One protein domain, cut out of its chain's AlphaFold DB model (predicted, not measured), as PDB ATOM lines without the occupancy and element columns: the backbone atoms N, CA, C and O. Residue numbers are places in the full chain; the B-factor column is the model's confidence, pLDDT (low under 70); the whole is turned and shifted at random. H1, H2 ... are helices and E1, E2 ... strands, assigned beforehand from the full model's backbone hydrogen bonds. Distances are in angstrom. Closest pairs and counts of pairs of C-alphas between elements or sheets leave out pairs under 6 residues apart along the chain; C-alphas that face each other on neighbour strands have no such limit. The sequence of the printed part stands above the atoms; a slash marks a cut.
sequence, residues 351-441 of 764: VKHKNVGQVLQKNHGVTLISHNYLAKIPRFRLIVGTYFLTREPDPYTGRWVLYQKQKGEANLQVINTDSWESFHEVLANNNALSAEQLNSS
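This is residues 351 to 441 of the 764 residues of an uncharacterized protein of Legionella massiliensis (UniProt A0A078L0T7). A small three-stranded sheet, E1, E2 and E3, has long loops about it, with the short helix H3 near E1 and H2 farther out. H1 makes an arm at one end, and its residues 351 to 356 stick out. The printed part has 91 residues, ordered H1, E1, E2, E3, H2, H3; the sheet, in the order E1, E2, E3, is mixed. The class is mixed helices and strands, with under half of the residues in named elements. The whole is compact, with a radius of gyration of the C-alphas of 13.9 A, yet elongated, spanning 43 by 27 by 26 A.

E2, residues 387 to 392, is the inner strand. E1, residues 368 to 370, is its parallel neighbour at 23 degrees, with N 369 and O 387 2.8 A apart, within hydrogen-bond range. E3, residues 399 to 404, is antiparallel to E2 at 153 degrees and forms a hairpin with it; N 390 and O 401 are 3.1 A apart, within range. Residues 403 to 404 of E3 also pair antiparallel with residues 413 to 414. H3, residues 436 to 439, is on the sheet at a height of 6.2 A, over none of its strands; its closest C-alphas to E1 are those of Glu 436 and Ser 370, 5.4 A apart. H2, residues 421 to 428, is only just not on the sheet, with 4 pairs of C-alphas within 10 A. H1, residues 351 to 364, is not on the sheet and is apart from E2, E3, H2 and H3. In H1 and H2 every O i to N i+4 pair is within hydrogen-bond range; H3 is too short for one.

H1 begins at C-alpha 351 (-3.410, 32.892, 34.030) and is 19.6 A long. E2 is 15.6 A, E3 16.6 A and H2 10.3 A long. H3 ends at C-alpha 439 (6.514, 29.877, 2.936).

The C-alphas of Val 351 and Ala 432, the two farthest apart, are 43.4 A apart. The printed part has no cut. The links E1 to E2 and E3 to H2 are long, 16 residues each. Confidence is under 70 at residues 351 to 365, 380 to 381, 410 and 439 to 441.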
ATOM      1  N   VAL A 351      -4.020  34.218  33.871       37.53
ATOM      2  CA  VAL A 351      -3.410  32.892  34.030       37.53
ATOM      3  C   VAL A 351      -3.636  31.960  32.819       37.53
ATOM      4  O   VAL A 351      -2.688  31.354  32.324       37.53
ATOM      5  N   LYS A 352      -4.855  31.877  32.272       44.53
ATOM      6  CA  LYS A 352      -5.188  31.120  31.055       44.53
ATOM      7  C   LYS A 352      -4.627  31.744  29.780       44.53
ATOM      8  O   LYS A 352      -4.292  30.986  28.891       44.53
ATOM      9  N   HIS A 353      -4.430  33.060  29.671       45.09
ATOM     10  CA  HIS A 353      -3.761  33.660  28.500       45.09
ATOM     11  C   HIS A 353      -2.287  33.230  28.411       45.09
ATOM     12  O   HIS A 353      -1.788  32.948  27.320       45.09
ATOM     13  N   LYS A 354      -1.611  33.107  29.566       46.25
ATOM     14  CA  LYS A 354      -0.288  32.467  29.678       46.25
ATOM     15  C   LYS A 354      -0.342  31.016  29.197       46.25
ATOM     16  O   LYS A 354       0.503  30.608  28.405       46.25
ATOM     17  N   ASN A 355      -1.373  30.281  29.611       48.03
ATOM     18  CA  ASN A 355      -1.560  28.897  29.190       48.03
ATOM     19  C   ASN A 355      -1.961  28.780  27.720       48.03
ATOM     20  O   ASN A 355      -1.537  27.833  27.097       48.03
ATOM     21  N   VAL A 356      -2.695  29.719  27.122       47.28
ATOM     22  CA  VAL A 356      -3.044  29.697  25.692       47.28
ATOM     23  C   VAL A 356      -1.798  29.927  24.848       47.28
ATOM     24  O   VAL A 356      -1.594  29.196  23.895       47.28
ATOM     25  N   GLY A 357      -0.909  30.853  25.222       49.72
ATOM     26  CA  GLY A 357       0.391  30.993  24.554       49.72
ATOM     27  C   GLY A 357       1.236  29.719  24.646       49.72
ATOM     28  O   GLY A 357       1.775  29.268  23.641       49.72
ATOM     29  N   GLN A 358       1.281  29.089  25.826       49.66
ATOM     30  CA  GLN A 358       1.992  27.825  26.045       49.66
ATOM     31  C   GLN A 358       1.320  26.625  25.366       49.66
ATOM     32  O   GLN A 358       2.017  25.750  24.876       49.66
ATOM     33  N   VAL A 359      -0.009  26.573  25.309       47.41
ATOM     34  CA  VAL A 359      -0.805  25.511  24.676       47.41
ATOM     35  C   VAL A 359      -0.756  25.658  23.162       47.41
ATOM     36  O   VAL A 359      -0.593  24.657  22.482       47.41
ATOM     37  N   LEU A 360      -0.790  26.878  22.621       45.09
ATOM     38  CA  LEU A 360      -0.560  27.130  21.198       45.09
ATOM     39  C   LEU A 360       0.893  26.816  20.814       45.09
ATOM     40  O   LEU A 360       1.099  26.157  19.805       45.09
ATOM     41  N   GLN A 361       1.891  27.162  21.641       53.12
ATOM     42  CA  GLN A 361       3.275  26.703  21.436       53.12
ATOM     43  C   GLN A 361       3.411  25.178  21.519       53.12
ATOM     44  O   GLN A 361       4.159  24.583  20.749       53.12
ATOM     45  N   LYS A 362       2.692  24.541  22.448       50.28
ATOM     46  CA  LYS A 362       2.736  23.092  22.677       50.28
ATOM     47  C   LYS A 362       1.995  22.301  21.592       50.28
ATOM     48  O   LYS A 362       2.436  21.206  21.267       50.28
ATOM     49  N   ASN A 363       0.916  22.851  21.032       43.12
ATOM     50  CA  ASN A 363       0.056  22.175  20.055       43.12
ATOM     51  C   ASN A 363       0.365  22.565  18.598       43.12
ATOM     52  O   ASN A 363       0.174  21.744  17.708       43.12
ATOM     53  N   HIS A 364       0.840  23.789  18.343       46.78
ATOM     54  CA  HIS A 364       1.086  24.324  16.992       46.78
ATOM     55  C   HIS A 364       2.537  24.779  16.750       46.78
ATOM     56  O   HIS A 364       2.864  25.216  15.648       46.78
ATOM     57  N   GLY A 365       3.423  24.655  17.744       64.12
ATOM     58  CA  GLY A 365       4.827  25.047  17.629       64.12
ATOM     59  C   GLY A 365       5.053  26.561  17.684       64.12
ATOM     60  O   GLY A 365       4.223  27.338  18.153       64.12
ATOM     61  N   VAL A 366       6.233  26.993  17.240       73.94
ATOM     62  CA  VAL A 366       6.610  28.410  17.199       73.94
ATOM     63  C   VAL A 366       5.944  29.121  16.018       73.94
ATOM     64  O   VAL A 366       6.106  28.711  14.868       73.94
ATOM     65  N   THR A 367       5.262  30.240  16.280       80.88
ATOM     66  CA  THR A 367       4.757  31.125  15.220       80.88
ATOM     67  C   THR A 367       5.922  31.848  14.547       80.88
ATOM     68  O   THR A 367       6.547  32.719  15.154       80.88
ATOM     69  N   LEU A 368       6.184  31.502  13.286       85.31
ATOM     70  CA  LEU A 368       7.184  32.138  12.430       85.31
ATOM     71  C   LEU A 368       6.500  32.917  11.305       85.31
ATOM     72  O   LEU A 368       5.725  32.344  10.539       85.31
ATOM     73  N   ILE A 369       6.817  34.206  11.191       86.88
ATOM     74  CA  ILE A 369       6.417  35.065  10.077       86.88
ATOM     75  C   ILE A 369       7.665  35.394   9.259       86.88
ATOM     76  O   ILE A 369       8.495  36.199   9.677       86.88
ATOM     77  N   SER A 370       7.784  34.789   8.081       89.44
ATOM     78  CA  SER A 370       8.844  35.118   7.125       89.44
ATOM     79  C   SER A 370       8.352  36.210   6.172       89.44
ATOM     80  O   SER A 370       7.337  36.024   5.499       89.44
ATOM     81  N   HIS A 371       9.015  37.367   6.162       90.88
ATOM     82  CA  HIS A 371       8.611  38.528   5.364       90.88
ATOM     83  C   HIS A 371       9.844  39.315   4.913       90.88
ATOM     84  O   HIS A 371      10.790  39.448   5.684       90.88
ATOM     85  N   ASN A 372       9.828  39.879   3.703       91.94
ATOM     86  CA  ASN A 372      10.999  40.563   3.136       91.94
ATOM     87  C   ASN A 372      11.250  41.941   3.766       91.94
ATOM     88  O   ASN A 372      12.359  42.459   3.745       91.94
ATOM     89  N   TYR A 373      10.196  42.549   4.318       91.38
ATOM     90  CA  TYR A 373      10.242  43.878   4.930       91.38
ATOM     91  C   TYR A 373       9.487  43.909   6.259       91.38
ATOM     92  O   TYR A 373       8.254  43.942   6.261       91.38
ATOM     93  N   LEU A 374      10.191  43.955   7.391       88.12
ATOM     94  CA  LEU A 374       9.558  43.976   8.720       88.12
ATOM     95  C   LEU A 374       8.596  45.160   8.908       88.12
ATOM     96  O   LEU A 374       7.536  45.006   9.510       88.12
ATOM     97  N   ALA A 375       8.914  46.321   8.326       87.00
ATOM     98  CA  ALA A 375       8.087  47.529   8.412       87.00
ATOM     99  C   ALA A 375       6.692  47.382   7.773       87.00
ATOM    100  O   ALA A 375       5.778  48.133   8.111       87.00
ATOM    101  N   LYS A 376       6.510  46.422   6.855       87.00
ATOM    102  CA  LYS A 376       5.225  46.161   6.189       87.00
ATOM    103  C   LYS A 376       4.332  45.193   6.972       87.00
ATOM    104  O   LYS A 376       3.171  45.016   6.610       87.00
ATOM    105  N   ILE A 377       4.839  44.577   8.043       81.81
ATOM    106  CA  ILE A 377       4.060  43.645   8.859       81.81
ATOM    107  C   ILE A 377       3.034  44.437   9.687       81.81
ATOM    108  O   ILE A 377       3.415  45.316  10.465       81.81
ATOM    109  N   PRO A 378       1.725  44.142   9.574       72.06
ATOM    110  CA  PRO A 378       0.707  44.860  10.329       72.06
ATOM    111  C   PRO A 378       0.909  44.748  11.844       72.06
ATOM    112  O   PRO A 378       1.164  43.661  12.363       72.06
ATOM    113  N   ARG A 379       0.689  45.847  12.580       71.94
ATOM    114  CA  ARG A 379       0.890  45.904  14.043       71.94
ATOM    115  C   ARG A 379       0.129  44.823  14.816       71.94
ATOM    116  O   ARG A 379       0.633  44.333  15.817       71.94
ATOM    117  N   PHE A 380      -1.053  44.422  14.348       63.91
ATOM    118  CA  PHE A 380      -1.848  43.378  15.004       63.91
ATOM    119  C   PHE A 380      -1.213  41.977  14.924       63.91
ATOM    120  O   PHE A 380      -1.588  41.106  15.701       63.91
ATOM    121  N   ARG A 381      -0.249  41.751  14.015       68.19
ATOM    122  CA  ARG A 381       0.537  40.507  13.927       68.19
ATOM    123  C   ARG A 381       1.790  40.521  14.808       68.19
ATOM    124  O   ARG A 381       2.448  39.495  14.937       68.19
ATOM    125  N   LEU A 382       2.118  41.651  15.439       78.69
ATOM    126  CA  LEU A 382       3.257  41.792  16.352       78.69
ATOM    127  C   LEU A 382       2.894  41.296  17.758       78.69
ATOM    128  O   LEU A 382       2.920  42.047  18.734       78.69
ATOM    129  N   ILE A 383       2.515  40.023  17.851       76.75
ATOM    130  CA  ILE A 383       2.124  39.378  19.106       76.75
ATOM    131  C   ILE A 383       3.389  38.910  19.833       76.75
ATOM    132  O   ILE A 383       4.301  38.360  19.213       76.75
ATOM    133  N   VAL A 384       3.444  39.112  21.152       76.56
ATOM    134  CA  VAL A 384       4.551  38.642  22.004       76.56
ATOM    135  C   VAL A 384       4.778  37.141  21.807       76.56
ATOM    136  O   VAL A 384       3.828  36.364  21.829       76.56
ATOM    137  N   GLY A 385       6.039  36.745  21.625       74.50
ATOM    138  CA  GLY A 385       6.434  35.357  21.366       74.50
ATOM    139  C   GLY A 385       6.438  34.950  19.889       74.50
ATOM    140  O   GLY A 385       6.844  33.832  19.587       74.50
ATOM    141  N   THR A 386       6.041  35.840  18.973       83.94
ATOM    142  CA  THR A 386       6.151  35.611  17.520       83.94
ATOM    143  C   THR A 386       7.580  35.853  17.045       83.94
ATOM    144  O   THR A 386       8.214  36.831  17.460       83.94
ATOM    145  N   TYR A 387       8.058  34.978  16.162       89.81
ATOM    146  CA  TYR A 387       9.364  35.061  15.523       89.81
ATOM    147  C   TYR A 387       9.216  35.603  14.104       89.81
ATOM    148  O   TYR A 387       8.273  35.248  13.394       89.81
ATOM    149  N   PHE A 388      10.149  36.449  13.684       91.75
ATOM    150  CA  PHE A 388      10.156  37.061  12.362       91.75
ATOM    151  C   PHE A 388      11.480  36.767  11.681       91.75
ATOM    152  O   PHE A 388      12.527  37.115  12.217       91.75
ATOM    153  N   LEU A 389      11.437  36.136  10.515       94.00
ATOM    154  CA  LEU A 389      12.631  35.863   9.722       94.00
ATOM    155  C   LEU A 389      12.638  36.783   8.503       94.00
ATOM    156  O   LEU A 389      11.661  36.838   7.757       94.00
ATOM    157  N   THR A 390      13.738  37.502   8.312       94.75
ATOM    158  CA  THR A 390      13.949  38.409   7.178       94.75
ATOM    159  C   THR A 390      15.388  38.298   6.675       94.75
ATOM    160  O   THR A 390      16.241  37.710   7.346       94.75
ATOM    161  N   ARG A 391      15.661  38.871   5.500       93.06
ATOM    162  CA  ARG A 391      17.023  39.094   5.005       93.06
ATOM    163  C   ARG A 391      17.336  40.580   5.008       93.06
ATOM    164  O   ARG A 391      16.502  41.384   4.601       93.06
ATOM    165  N   GLU A 392      18.525  40.929   5.484       90.50
ATOM    166  CA  GLU A 392      18.983  42.317   5.554       90.50
ATOM    167  C   GLU A 392      20.397  42.471   4.969       90.50
ATOM    168  O   GLU A 392      21.243  41.597   5.179       90.50
ATOM    169  N   PRO A 393      20.691  43.576   4.256       90.19
ATOM    170  CA  PRO A 393      19.779  44.681   3.932       90.19
ATOM    171  C   PRO A 393      18.839  44.380   2.751       90.19
ATOM    172  O   PRO A 393      17.857  45.091   2.557       90.19
ATOM    173  N   ASP A 394      19.137  43.339   1.971       92.19
ATOM    174  CA  ASP A 394      18.424  42.993   0.741       92.19
ATOM    175  C   ASP A 394      17.653  41.658   0.870       92.19
ATOM    176  O   ASP A 394      18.208  40.691   1.402       92.19
ATOM    177  N   PRO A 395      16.410  41.555   0.353       89.56
ATOM    178  CA  PRO A 395      15.591  40.345   0.443       89.56
ATOM    179  C   PRO A 395      16.135  39.084  -0.242       89.56
ATOM    180  O   PRO A 395      15.613  38.011   0.047       89.56
ATOM    181  N   TYR A 396      17.121  39.180  -1.139       89.25
ATOM    182  CA  TYR A 396      17.648  38.048  -1.925       89.25
ATOM    183  C   TYR A 396      19.142  37.797  -1.721       89.25
ATOM    184  O   TYR A 396      19.630  36.704  -1.991       89.25
ATOM    185  N   THR A 397      19.881  38.800  -1.258       89.56
ATOM    186  CA  THR A 397      21.339  38.726  -1.079       89.56
ATOM    187  C   THR A 397      21.779  39.034   0.350       89.56
ATOM    188  O   THR A 397      22.920  38.760   0.717       89.56
ATOM    189  N   GLY A 398      20.874  39.547   1.189       89.56
ATOM    190  CA  GLY A 398      21.151  39.877   2.582       89.56
ATOM    191  C   GLY A 398      21.434  38.658   3.461       89.56
ATOM    192  O   GLY A 398      21.149  37.514   3.100       89.56
ATOM    193  N   ARG A 399      21.960  38.894   4.662       92.00
ATOM    194  CA  ARG A 399      22.089  37.849   5.686       92.00
ATOM    195  C   ARG A 399      20.732  37.566   6.319       92.00
ATOM    196  O   ARG A 399      19.918  38.477   6.469       92.00
ATOM    197  N   TRP A 400      20.505  36.323   6.720       93.56
ATOM    198  CA  TRP A 400      19.319  35.956   7.485       93.56
ATOM    199  C   TRP A 400      19.375  36.559   8.886       93.56
ATOM    200  O   TRP A 400      20.386  36.439   9.576       93.56
ATOM    201  N   VAL A 401      18.282  37.193   9.303       94.06
ATOM    202  CA  VAL A 401      18.138  37.766  10.641       94.06
ATOM    203  C   VAL A 401      16.817  37.302  11.238       94.06
ATOM    204  O   VAL A 401      15.751  37.458  10.631       94.06
ATOM    205  N   LEU A 402      16.897  36.712  12.430       93.44
ATOM    206  CA  LEU A 402      15.746  36.254  13.192       93.44
ATOM    207  C   LEU A 402      15.437  37.256  14.304       93.44
ATOM    208  O   LEU A 402      16.286  37.547  15.143       93.44
ATOM    209  N   TYR A 403      14.204  37.741  14.336       93.00
ATOM    210  CA  TYR A 403      13.703  38.617  15.382       93.00
ATOM    211  C   TYR A 403      12.656  37.919  16.235       93.00
ATOM    212  O   TYR A 403      11.940  37.037  15.763       93.00
ATOM    213  N   GLN A 404      12.481  38.391  17.463       90.50
ATOM    214  CA  GLN A 404      11.367  38.011  18.319       90.50
ATOM    215  C   GLN A 404      10.715  39.233  18.952       90.50
ATOM    216  O   GLN A 404      11.374  40.163  19.422       90.50
ATOM    217  N   LYS A 405       9.381  39.213  19.006       86.44
ATOM    218  CA  LYS A 405       8.627  40.200  19.777       86.44
ATOM    219  C   LYS A 405       8.659  39.840  21.262       86.44
ATOM    220  O   LYS A 405       7.973  38.906  21.685       86.44
ATOM    221  N   GLN A 406       9.416  40.598  22.052       78.06
ATOM    222  CA  GLN A 406       9.464  40.441  23.506       78.06
ATOM    223  C   GLN A 406       8.382  41.256  24.228       78.06
ATOM    224  O   GLN A 406       7.770  42.175  23.676       78.06
ATOM    225  N   LYS A 407       8.099  40.870  25.478       70.06
ATOM    226  CA  LYS A 407       7.100  41.529  26.326       70.06
ATOM    227  C   LYS A 407       7.661  42.852  26.851       70.06
ATOM    228  O   LYS A 407       8.712  42.857  27.471       70.06
ATOM    229  N   GLY A 408       6.917  43.943  26.681       70.31
ATOM    230  CA  GLY A 408       7.264  45.253  27.252       70.31
ATOM    231  C   GLY A 408       8.151  46.125  26.364       70.31
ATOM    232  O   GLY A 408       8.216  47.329  26.584       70.31
ATOM    233  N   GLU A 409       8.745  45.567  25.314       71.50
ATOM    234  CA  GLU A 409       9.539  46.346  24.370       71.50
ATOM    235  C   GLU A 409       8.706  46.813  23.186       71.50
ATOM    236  O   GLU A 409       7.888  46.061  22.652       71.50
ATOM    237  N   ALA A 410       8.911  48.054  22.744       69.69
ATOM    238  CA  ALA A 410       8.255  48.578  21.549       69.69
ATOM    239  C   ALA A 410       8.776  47.888  20.275       69.69
ATOM    240  O   ALA A 410       7.988  47.568  19.381       69.69
ATOM    241  N   ASN A 411      10.071  47.566  20.248       79.06
ATOM    242  CA  ASN A 411      10.780  47.087  19.068       79.06
ATOM    243  C   ASN A 411      10.902  45.556  19.027       79.06
ATOM    244  O   ASN A 411      10.557  44.851  19.976       79.06
ATOM    245  N   LEU A 412      11.310  45.047  17.866       87.00
ATOM    246  CA  LEU A 412      11.670  43.649  17.657       87.00
ATOM    247  C   LEU A 412      13.120  43.442  18.111       87.00
ATOM    248  O   LEU A 412      13.986  44.222  17.715       87.00
ATOM    249  N   GLN A 413      13.389  42.404  18.904       87.25
ATOM    250  CA  GLN A 413      14.757  42.057  19.294       87.25
ATOM    251  C   GLN A 413      15.362  41.054  18.326       87.25
ATOM    252  O   GLN A 413      14.698  40.081  17.972       87.25
ATOM    253  N   VAL A 414      16.624  41.260  17.950       89.56
ATOM    254  CA  VAL A 414      17.411  40.283  17.191       89.56
ATOM    255  C   VAL A 414      17.785  39.124  18.111       89.56
ATOM    256  O   VAL A 414      18.277  39.335  19.216       89.56
ATOM    257  N   ILE A 415      17.564  37.897  17.648       86.75
ATOM    258  CA  ILE A 415      18.014  36.685  18.326       86.75
ATOM    259  C   ILE A 415      19.403  36.326  17.812       86.75
ATOM    260  O   ILE A 415      19.608  36.224  16.605       86.75
ATOM    261  N   ASN A 416      20.341  36.089  18.732       83.25
ATOM    262  CA  ASN A 416      21.609  35.460  18.383       83.25
ATOM    263  C   ASN A 416      21.346  33.982  18.037       83.25
ATOM    264  O   ASN A 416      20.941  33.200  18.902       83.25
ATOM    265  N   THR A 417      21.565  33.624  16.771       85.00
ATOM    266  CA  THR A 417      21.422  32.257  16.261       85.00
ATOM    267  C   THR A 417      22.764  31.573  16.004       85.00
ATOM    268  O   THR A 417      22.748  30.459  15.507       85.00
ATOM    269  N   ASP A 418      23.907  32.172  16.359       80.12
ATOM    270  CA  ASP A 418      25.255  31.704  15.975       80.12
ATOM    271  C   ASP A 418      25.529  30.251  16.401       80.12
ATOM    272  O   ASP A 418      26.244  29.511  15.734       80.12
ATOM    273  N   SER A 419      24.914  29.822  17.505       74.44
ATOM    274  CA  SER A 419      25.009  28.454  18.036       74.44
ATOM    275  C   SER A 419      24.009  27.463  17.416       74.44
ATOM    276  O   SER A 419      23.921  26.317  17.853       74.44
ATOM    277  N   TRP A 420      23.199  27.885  16.442       83.69
ATOM    278  CA  TRP A 420      22.122  27.090  15.848       83.69
ATOM    279  C   TRP A 420      22.575  26.529  14.492       83.69
ATOM    280  O   TRP A 420      22.041  26.883  13.443       83.69
ATOM    281  N   GLU A 421      23.569  25.641  14.502       80.00
ATOM    282  CA  GLU A 421      24.198  25.098  13.282       80.00
ATOM    283  C   GLU A 421      23.176  24.530  12.284       80.00
ATOM    284  O   GLU A 421      23.178  24.899  11.112       80.00
ATOM    285  N   SER A 422      22.221  23.720  12.755       74.06
ATOM    286  CA  SER A 422      21.162  23.152  11.906       74.06
ATOM    287  C   SER A 422      20.203  24.204  11.335       74.06
ATOM    288  O   SER A 422      19.690  24.040  10.230       74.06
ATOM    289  N   PHE A 423      19.965  25.308  12.051       86.06
ATOM    290  CA  PHE A 423      19.180  26.433  11.532       86.06
ATOM    291  C   PHE A 423      19.931  27.126  10.391       86.06
ATOM    292  O   PHE A 423      19.349  27.395   9.339       86.06
ATOM    293  N   HIS A 424      21.231  27.360  10.572       86.31
ATOM    294  CA  HIS A 424      22.078  27.955   9.544       86.31
ATOM    295  C   HIS A 424      22.238  27.051   8.319       86.31
ATOM    296  O   HIS A 424      22.174  27.556   7.204       86.31
ATOM    297  N   GLU A 425      22.344  25.735   8.499       82.25
ATOM    298  CA  GLU A 425      22.380  24.756   7.408       82.25
ATOM    299  C   GLU A 425      21.097  24.799   6.560       82.25
ATOM    300  O   GLU A 425      21.155  24.897   5.333       82.25
ATOM    301  N   VAL A 426      19.919  24.807   7.204       82.06
ATOM    302  CA  VAL A 426      18.625  24.906   6.503       82.06
ATOM    303  C   VAL A 426      18.545  26.188   5.677       82.06
ATOM    304  O   VAL A 426      18.072  26.155   4.542       82.06
ATOM    305  N   LEU A 427      19.015  27.312   6.214       88.75
ATOM    306  CA  LEU A 427      18.990  28.593   5.510       88.75
ATOM    307  C   LEU A 427      20.064  28.703   4.419       88.75
ATOM    308  O   LEU A 427      19.799  29.301   3.376       88.75
ATOM    309  N   ALA A 428      21.240  28.104   4.617       86.69
ATOM    310  CA  ALA A 428      22.318  28.060   3.631       86.69
ATOM    311  C   ALA A 428      21.910  27.256   2.389       86.69
ATOM    312  O   ALA A 428      22.083  27.731   1.267       86.69
ATOM    313  N   ASN A 429      21.251  26.111   2.589       83.88
ATOM    314  CA  ASN A 429      20.706  25.288   1.503       83.88
ATOM    315  C   ASN A 429      19.570  25.985   0.732       83.88
ATOM    316  O   ASN A 429      19.176  25.537  -0.335       83.88
ATOM    317  N   ASN A 430      19.044  27.094   1.259       85.88
ATOM    318  CA  ASN A 430      17.950  27.863   0.671       85.88
ATOM    319  C   ASN A 430      18.339  29.327   0.411       85.88
ATOM    320  O   ASN A 430      17.479  30.203   0.330       85.88
ATOM    321  N   ASN A 431      19.638  29.612   0.262       86.62
ATOM    322  CA  ASN A 431      20.155  30.979   0.158       86.62
ATOM    323  C   ASN A 431      19.718  31.724  -1.122       86.62
ATOM    324  O   ASN A 431      19.822  32.947  -1.188       86.62
ATOM    325  N   ALA A 432      19.207  31.014  -2.132       85.88
ATOM    326  CA  ALA A 432      18.619  31.623  -3.327       85.88
ATOM    327  C   ALA A 432      17.207  32.198  -3.087       85.88
ATOM    328  O   ALA A 432      16.699  32.953  -3.916       85.88
ATOM    329  N   LEU A 433      16.558  31.844  -1.972       86.81
ATOM    330  CA  LEU A 433      15.195  32.258  -1.659       86.81
ATOM    331  C   LEU A 433      15.166  33.549  -0.833       86.81
ATOM    332  O   LEU A 433      16.030  33.812   0.013       86.81
ATOM    333  N   SER A 434      14.117  34.337  -1.047       91.31
ATOM    334  CA  SER A 434      13.723  35.411  -0.137       91.31
ATOM    335  C   SER A 434      12.939  34.876   1.063       91.31
ATOM    336  O   SER A 434      12.450  33.743   1.060       91.31
ATOM    337  N   ALA A 435      12.784  35.698   2.103       87.75
ATOM    338  CA  ALA A 435      12.069  35.301   3.313       87.75
ATOM    339  C   ALA A 435      10.606  34.929   3.028       87.75
ATOM    340  O   ALA A 435      10.116  33.925   3.536       87.75
ATOM    341  N   GLU A 436       9.911  35.689   2.177       87.00
ATOM    342  CA  GLU A 436       8.527  35.370   1.786       87.00
ATOM    343  C   GLU A 436       8.437  34.052   1.013       87.00
ATOM    344  O   GLU A 436       7.501  33.274   1.221       87.00
ATOM    345  N   GLN A 437       9.441  33.771   0.177       85.69
ATOM    346  CA  GLN A 437       9.481  32.560  -0.633       85.69
ATOM    347  C   GLN A 437       9.657  31.289   0.199       85.69
ATOM    348  O   GLN A 437       9.205  30.247  -0.258       85.69
ATOM    349  N   LEU A 438      10.193  31.361   1.425       79.12
ATOM    350  CA  LEU A 438      10.304  30.203   2.331       79.12
ATOM    351  C   LEU A 438       8.950  29.579   2.702       79.12
ATOM    352  O   LEU A 438       8.893  28.405   3.070       79.12
ATOM    353  N   ASN A 439       7.866  30.366   2.655       69.44
ATOM    354  CA  ASN A 439       6.514  29.877   2.936       69.44
ATOM    355  C   ASN A 439       5.873  29.201   1.716       69.44
ATOM    356  O   ASN A 439       4.964  28.392   1.879       69.44
ATOM    357  N   SER A 440       6.310  29.563   0.507       61.41
ATOM    358  CA  SER A 440       5.785  29.043  -0.761       61.41
ATOM    359  C   SER A 440       6.674  27.976  -1.396       61.41
ATOM    360  O   SER A 440       6.218  27.254  -2.278       61.41
ATOM    361  N   SER A 441       7.941  27.886  -0.990       57.66
ATOM    362  CA  SER A 441       8.867  26.886  -1.491       57.66
ATOM    363  C   SER A 441       8.544  25.537  -0.858       57.66
ATOM    364  O   SER A 441       8.713  25.299   0.343       57.66
TER     365      SER A 441